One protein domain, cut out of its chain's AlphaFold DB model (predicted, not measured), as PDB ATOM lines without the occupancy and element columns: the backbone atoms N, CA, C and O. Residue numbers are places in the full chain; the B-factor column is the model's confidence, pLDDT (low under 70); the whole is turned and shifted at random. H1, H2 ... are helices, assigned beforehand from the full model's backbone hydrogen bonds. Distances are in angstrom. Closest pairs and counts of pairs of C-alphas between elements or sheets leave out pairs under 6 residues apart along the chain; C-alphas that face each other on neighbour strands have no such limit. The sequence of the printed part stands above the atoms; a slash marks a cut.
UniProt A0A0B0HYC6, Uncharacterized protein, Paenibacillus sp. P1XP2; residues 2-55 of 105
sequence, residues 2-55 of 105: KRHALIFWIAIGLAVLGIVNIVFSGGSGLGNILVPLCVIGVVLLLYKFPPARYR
ATOM      1  N   LYS A   2      38.771   1.899  48.954       67.00
ATOM      2  CA  LYS A   2      37.905   2.372  47.844       67.00
ATOM      3  C   LYS A   2      36.387   2.279  48.114       67.00
ATOM      4  O   LYS A   2      35.632   3.112  47.633       67.00
ATOM      5  N   ARG A   3      35.938   1.303  48.919       70.12
ATOM      6  CA  ARG A   3      34.513   1.118  49.274       70.12
ATOM      7  C   ARG A   3      33.962   2.246  50.157       70.12
ATOM      8  O   ARG A   3      32.844   2.686  49.945       70.12
ATOM      9  N   HIS A   4      34.766   2.764  51.087       81.06
ATOM     10  CA  HIS A   4      34.376   3.916  51.908       81.06
ATOM     11  C   HIS A   4      34.343   5.207  51.094       81.06
ATOM     12  O   HIS A   4      33.445   6.014  51.291       81.06
ATOM     13  N   ALA A   5      35.251   5.359  50.122       80.44
ATOM     14  CA  ALA A   5      35.173   6.457  49.165       80.44
ATOM     15  C   ALA A   5      33.867   6.397  48.357       80.44
ATOM     16  O   ALA A   5      33.208   7.415  48.205       80.44
ATOM     17  N   LEU A   6      33.444   5.210  47.905       88.06
ATOM     18  CA  LEU A   6      32.176   5.043  47.186       88.06
ATOM     19  C   LEU A   6      30.964   5.455  48.040       88.06
ATOM     20  O   LEU A   6      30.133   6.228  47.579       88.06
ATOM     21  N   ILE A   7      30.895   5.001  49.295       90.31
ATOM     22  CA  ILE A   7      29.818   5.376  50.229       90.31
ATOM     23  C   ILE A   7      29.838   6.886  50.508       90.31
ATOM     24  O   ILE A   7      28.788   7.518  50.517       90.31
ATOM     25  N   PHE A   8      31.022   7.478  50.674       89.00
ATOM     26  CA  PHE A   8      31.188   8.918  50.877       89.00
ATOM     27  C   PHE A   8      30.689   9.734  49.676       89.00
ATOM     28  O   PHE A   8      29.938  10.690  49.849       89.00
ATOM     29  N   TRP A   9      31.039   9.323  48.454       90.38
ATOM     30  CA  TRP A   9      30.562   9.968  47.228       90.38
ATOM     31  C   TRP A   9      29.048   9.820  47.040       90.38
ATOM     32  O   TRP A   9      28.394  10.779  46.635       90.38
ATOM     33  N   ILE A  10      28.477   8.661  47.382       92.50
ATOM     34  CA  ILE A  10      27.024   8.438  47.351       92.50
ATOM     35  C   ILE A  10      26.314   9.324  48.384       92.50
ATOM     36  O   ILE A  10      25.316   9.959  48.052       92.50
ATOM     37  N   ALA A  11      26.841   9.419  49.607       91.25
ATOM     38  CA  ALA A  11      26.284  10.265  50.661       91.25
ATOM     39  C   ALA A  11      26.315  11.754  50.281       91.25
ATOM     40  O   ALA A  11      25.322  12.457  50.459       91.25
ATOM     41  N   ILE A  12      27.417  12.220  49.682       91.94
ATOM     42  CA  ILE A  12      27.518  13.570  49.113       91.94
ATOM     43  C   ILE A  12      26.499  13.781  47.994       91.94
ATOM     44  O   ILE A  12      25.828  14.811  47.973       91.94
ATOM     45  N   GLY A  13      26.345  12.811  47.089       89.88
ATOM     46  CA  GLY A  13      25.361  12.883  46.010       89.88
ATOM     47  C   GLY A  13      23.931  13.018  46.536       89.88
ATOM     48  O   GLY A  13      23.190  13.890  46.085       89.88
ATOM     49  N   LEU A  14      23.565  12.218  47.544       89.12
ATOM     50  CA  LEU A  14      22.257  12.306  48.197       89.12
ATOM     51  C   LEU A  14      22.056  13.639  48.922       89.12
ATOM     52  O   LEU A  14      20.977  14.219  48.829       89.12
ATOM     53  N   ALA A  15      23.080  14.146  49.612       83.19
ATOM     54  CA  ALA A  15      23.004  15.428  50.307       83.19
ATOM     55  C   ALA A  15      22.763  16.587  49.328       83.19
ATOM     56  O   ALA A  15      21.894  17.425  49.564       83.19
ATOM     57  N   VAL A  16      23.475  16.605  48.196       85.75
ATOM     58  CA  VAL A  16      23.272  17.608  47.141       85.75
ATOM     59  C   VAL A  16      21.863  17.506  46.556       85.75
ATOM     60  O   VAL A  16      21.179  18.521  46.449       85.75
ATOM     61  N   LEU A  17      21.398  16.296  46.231       81.69
ATOM     62  CA  LEU A  17      20.038  16.085  45.721       81.69
ATOM     63  C   LEU A  17      18.967  16.515  46.730       81.69
ATOM     64  O   LEU A  17      17.973  17.115  46.332       81.69
ATOM     65  N   GLY A  18      19.183  16.269  48.025       78.56
ATOM     66  CA  GLY A  18      18.295  16.717  49.097       78.56
ATOM     67  C   GLY A  18      18.202  18.240  49.183       78.56
ATOM     68  O   GLY A  18      17.102  18.781  49.239       78.56
ATOM     69  N   ILE A  19      19.335  18.945  49.104       73.88
ATOM     70  CA  ILE A  19      19.371  20.417  49.104       73.88
ATOM     71  C   ILE A  19      18.645  20.976  47.877       73.88
ATOM     72  O   ILE A  19      17.837  21.892  48.007       73.88
ATOM     73  N   VAL A  20      18.890  20.404  46.694       76.69
ATOM     74  CA  VAL A  20      18.194  20.797  45.460       76.69
ATOM     75  C   VAL A  20      16.692  20.552  45.591       76.69
ATOM     76  O   VAL A  20      15.905  21.421  45.230       76.69
ATOM     77  N   ASN A  21      16.273  19.421  46.159       74.19
ATOM     78  CA  ASN A  21      14.858  19.121  46.352       74.19
ATOM     79  C   ASN A  21      14.195  20.109  47.327       74.19
ATOM     80  O   ASN A  21      13.138  20.633  47.007       74.19
ATOM     81  N   ILE A  22      14.835  20.454  48.450       71.00
ATOM     82  CA  ILE A  22      14.346  21.468  49.411       71.00
ATOM     83  C   ILE A  22      14.222  22.853  48.758       71.00
ATOM     84  O   ILE A  22      13.272  23.589  49.016       71.00
ATOM     85  N   VAL A  23      15.174  23.200  47.890       69.56
ATOM     86  CA  VAL A  23      15.174  24.447  47.120       69.56
ATOM     87  C   VAL A  23      14.043  24.482  46.080       69.56
ATOM     88  O   VAL A  23      13.386  25.511  45.941       69.56
ATOM     89  N   PHE A  24      13.795  23.380  45.367       69.44
ATOM     90  CA  PHE A  24      12.807  23.311  44.279       69.44
ATOM     91  C   PHE A  24      11.375  22.995  44.740       69.44
ATOM     92  O   PHE A  24      10.427  23.410  44.083       69.44
ATOM     93  N   SER A  25      11.196  22.274  45.851       68.38
ATOM     94  CA  SER A  25       9.880  21.853  46.367       68.38
ATOM     95  C   SER A  25       9.131  22.941  47.140       68.38
ATOM     96  O   SER A  25       8.009  22.712  47.582       68.38
ATOM     97  N   GLY A  26       9.698  24.145  47.265       57.78
ATOM     98  CA  GLY A  26       8.943  25.307  47.734       57.78
ATOM     99  C   GLY A  26       8.581  25.270  49.221       57.78
ATOM    100  O   GLY A  26       7.505  25.723  49.594       57.78
ATOM    101  N   GLY A  27       9.466  24.767  50.091       57.66
ATOM    102  CA  GLY A  27       9.309  24.930  51.541       57.66
ATOM    103  C   GLY A  27       9.373  26.413  51.933       57.66
ATOM    104  O   GLY A  27      10.448  27.016  51.924       57.66
ATOM    105  N   SER A  28       8.211  26.984  52.258       60.88
ATOM    106  CA  SER A  28       7.821  28.405  52.306       60.88
ATOM    107  C   SER A  28       8.585  29.377  53.229       60.88
ATOM    108  O   SER A  28       7.995  30.340  53.708       60.88
ATOM    109  N   GLY A  29       9.885  29.219  53.475       60.41
ATOM    110  CA  GLY A  29      10.630  30.207  54.271       60.41
ATOM    111  C   GLY A  29      12.117  30.294  53.967       60.41
ATOM    112  O   GLY A  29      12.633  31.376  53.708       60.41
ATOM    113  N   LEU A  30      12.814  29.156  53.954       61.34
ATOM    114  CA  LEU A  30      14.276  29.153  53.846       61.34
ATOM    115  C   LEU A  30      14.768  29.035  52.402       61.34
ATOM    116  O   LEU A  30      15.731  29.706  52.049       61.34
ATOM    117  N   GLY A  31      14.088  28.266  51.542       64.62
ATOM    118  CA  GLY A  31      14.486  28.105  50.136       64.62
ATOM    119  C   GLY A  31      14.501  29.431  49.366       64.62
ATOM    120  O   GLY A  31      15.460  29.724  48.656       64.62
ATOM    121  N   ASN A  32      13.504  30.291  49.598       68.00
ATOM    122  CA  ASN A  32      13.389  31.597  48.938       68.00
ATOM    123  C   ASN A  32      14.510  32.584  49.301       68.00
ATOM    124  O   ASN A  32      14.809  33.466  48.504       68.00
ATOM    125  N   ILE A  33      15.139  32.444  50.472       72.62
ATOM    126  CA  ILE A  33      16.259  33.300  50.906       72.62
ATOM    127  C   ILE A  33      17.603  32.639  50.581       72.62
ATOM    128  O   ILE A  33      18.546  33.307  50.156       72.62
ATOM    129  N   LEU A  34      17.695  31.318  50.735       76.88
ATOM    130  CA  LEU A  34      18.927  30.569  50.510       76.88
ATOM    131  C   LEU A  34      19.334  30.576  49.032       76.88
ATOM    132  O   LEU A  34      20.515  30.716  48.734       76.88
ATOM    133  N   VAL A  35      18.376  30.472  48.104       76.19
ATOM    134  CA  VAL A  35      18.642  30.502  46.656       76.19
ATOM    135  C   VAL A  35      19.312  31.803  46.213       76.19
ATOM    136  O   VAL A  35      20.418  31.722  45.674       76.19
ATOM    137  N   PRO A  36      18.733  33.002  46.435       78.62
ATOM    138  CA  PRO A  36      19.384  34.242  46.028       78.62
ATOM    139  C   PRO A  36      20.711  34.454  46.764       78.62
ATOM    140  O   PRO A  36      21.673  34.907  46.146       78.62
ATOM    141  N   LEU A  37      20.816  34.056  48.038       86.06
ATOM    142  CA  LEU A  37      22.072  34.137  48.786       86.06
ATOM    143  C   LEU A  37      23.166  33.240  48.180       86.06
ATOM    144  O   LEU A  37      24.302  33.681  48.012       86.06
ATOM    145  N   CYS A  38      22.828  32.008  47.793       85.00
ATOM    146  CA  CYS A  38      23.736  31.103  47.093       85.00
ATOM    147  C   CYS A  38      24.127  31.644  45.717       85.00
ATOM    148  O   CYS A  38      25.299  31.567  45.363       85.00
ATOM    149  N   VAL A  39      23.195  32.218  44.953       86.44
ATOM    150  CA  VAL A  39      23.502  32.829  43.650       86.44
ATOM    151  C   VAL A  39      24.492  33.981  43.820       86.44
ATOM    152  O   VAL A  39      25.521  33.999  43.146       86.44
ATOM    153  N   ILE A  40      24.243  34.894  44.763       90.25
ATOM    154  CA  ILE A  40      25.164  35.995  45.080       90.25
ATOM    155  C   ILE A  40      26.521  35.437  45.524       90.25
ATOM    156  O   ILE A  40      27.559  35.872  45.025       90.25
ATOM    157  N   GLY A  41      26.530  34.435  46.405       92.56
ATOM    158  CA  GLY A  41      27.750  33.779  46.871       92.56
ATOM    159  C   GLY A  41      28.560  33.154  45.735       92.56
ATOM    160  O   GLY A  41      29.767  33.368  45.654       92.56
ATOM    161  N   VAL A  42      27.907  32.443  44.812       90.56
ATOM    162  CA  VAL A  42      28.548  31.829  43.640       90.56
ATOM    163  C   VAL A  42      29.094  32.893  42.692       90.56
ATOM    164  O   VAL A  42      30.226  32.758  42.225       90.56
ATOM    165  N   VAL A  43      28.351  33.974  42.439       90.81
ATOM    166  CA  VAL A  43      28.816  35.093  41.605       90.81
ATOM    167  C   VAL A  43      30.030  35.779  42.233       90.81
ATOM    168  O   VAL A  43      31.029  35.980  41.547       90.81
ATOM    169  N   LEU A  44      29.995  36.085  43.534       90.81
ATOM    170  CA  LEU A  44      31.123  36.694  44.247       90.81
ATOM    171  C   LEU A  44      32.340  35.765  44.296       90.81
ATOM    172  O   LEU A  44      33.473  36.218  44.121       90.81
ATOM    173  N   LEU A  45      32.120  34.463  44.482       91.38
ATOM    174  CA  LEU A  45      33.174  33.456  44.461       91.38
ATOM    175  C   LEU A  45      33.819  33.366  43.077       91.38
ATOM    176  O   LEU A  45      35.043  33.397  42.985       91.38
ATOM    177  N   LEU A  46      33.025  33.312  42.005       88.12
ATOM    178  CA  LEU A  46      33.520  33.286  40.625       88.12
ATOM    179  C   LEU A  46      34.183  34.605  40.218       88.12
ATOM    180  O   LEU A  46      35.140  34.590  39.448       88.12
ATOM    181  N   TYR A  47      33.716  35.739  40.743       88.00
ATOM    182  CA  TYR A  47      34.349  37.040  40.542       88.00
ATOM    183  C   TYR A  47      35.720  37.106  41.224       88.00
ATOM    184  O   TYR A  47      36.706  37.517  40.611       88.00
ATOM    185  N   LYS A  48      35.809  36.665  42.485       89.88
ATOM    186  CA  LYS A  48      37.061  36.685  43.255       89.88
ATOM    187  C   LYS A  48      38.054  35.624  42.780       89.88
ATOM    188  O   LYS A  48      39.259  35.879  42.751       89.88
ATOM    189  N   PHE A  49      37.553  34.453  42.408       87.19
ATOM    190  CA  PHE A  49      38.323  33.306  41.944       87.19
ATOM    191  C   PHE A  49      37.860  32.905  40.540       87.19
ATOM    192  O   PHE A  49      37.203  31.873  40.367       87.19
ATOM    193  N   PRO A  50      38.216  33.702  39.511       81.12
ATOM    194  CA  PRO A  50      37.825  33.402  38.147       81.12
ATOM    195  C   PRO A  50      38.400  32.043  37.726       81.12
ATOM    196  O   PRO A  50      39.583  31.764  37.975       81.12
ATOM    197  N   PRO A  51      37.596  31.192  37.061       81.31
ATOM    198  CA  PRO A  51      38.044  29.898  36.569       81.31
ATOM    199  C   PRO A  51      39.328  30.022  35.749       81.31
ATOM    200  O   PRO A  51      39.519  30.987  35.006       81.31
ATOM    201  N   ALA A  52      40.199  29.012  35.819       72.56
ATOM    202  CA  ALA A  52      41.504  29.020  35.147       72.56
ATOM    203  C   ALA A  52      41.426  29.318  33.635       72.56
ATOM    204  O   ALA A  52      42.369  29.861  33.058       72.56
ATOM    205  N   ARG A  53      40.279  29.031  33.001       73.75
ATOM    206  CA  ARG A  53      39.994  29.372  31.602       73.75
ATOM    207  C   ARG A  53      40.068  30.881  31.329       73.75
ATOM    208  O   ARG A  53      40.565  31.261  30.275       73.75
ATOM    209  N   TYR A  54      39.659  31.712  32.288       70.56
ATOM    210  CA  TYR A  54      39.645  33.178  32.199       70.56
ATOM    211  C   TYR A  54      40.923  33.836  32.740       70.56
ATOM    212  O   TYR A  54      41.146  35.023  32.534       70.56
ATOM    213  N   ARG A  55      41.811  33.070  33.391       70.50
ATOM    214  CA  ARG A  55      43.117  33.558  33.876       70.50
ATOM    215  C   ARG A  55      44.193  33.612  32.784       70.50
ATOM    216  O   ARG A  55      45.321  34.023  33.057       70.50
TER     217      ARG A  55
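This is residues 2 to 55 of the 105 residues of an uncharacterized protein of Paenibacillus sp. P1XP2 (UniProt A0A0B0HYC6). Two long helices, H1 and H2, make an open V: they come together near the link of residues 25 to 30, and from there their far ends spread apart, with a short tail of residues 49 to 55 after H2. The arms stand free over residues 2 to 18 and 36 to 55, and the space between them is empty. The printed part has 54 residues, with two named helices in the order H1, H2 and no named strand; the class is all helix. It is only just extended, close to loose, with a radius of gyration of the C-alphas of 15.2 A, and its outline is flat, spanning 37 by 36 by 11 A.

Begin with the longest helix, H1, residues 2 to 24, and look at its residues 22 to 24, which alone touch H2, residues 31 to 48. On the side of H2, residues 31 to 35 alone touch H1. The closest C-alphas of the two helices are those of Val 23 and Gly 31, 4.8 A apart. Their lines stand at a steep tilt of 62 degrees, and they run opposite ways. Their centres are 20.6 A apart. In H1 every O i to N i+4 pair is within hydrogen-bond range; in H2, 13 of 14 are.

Find C-alpha 2 at (37.905, 2.372, 47.844); from there H1 runs 32.9 A to C-alpha 24 at (12.807, 23.311, 44.279). H2 begins at C-alpha 31 and runs 25.1 A to C-alpha 48 at (37.061, 36.685, 43.255).

The two C-alphas farthest apart are those of Ser 28 and Arg 55, at 40.2 A. The printed part has no cut, and the link from H1 to H2, six residues, is short. Look at the B-factor column for the pLDDT: its mean over the printed part is 79.4, and it is under 70 at residue 2 and at residues 23 to 32, of which 23 to 24 belong to H1, 25 to 30 to the link and 31 to 32 to H2.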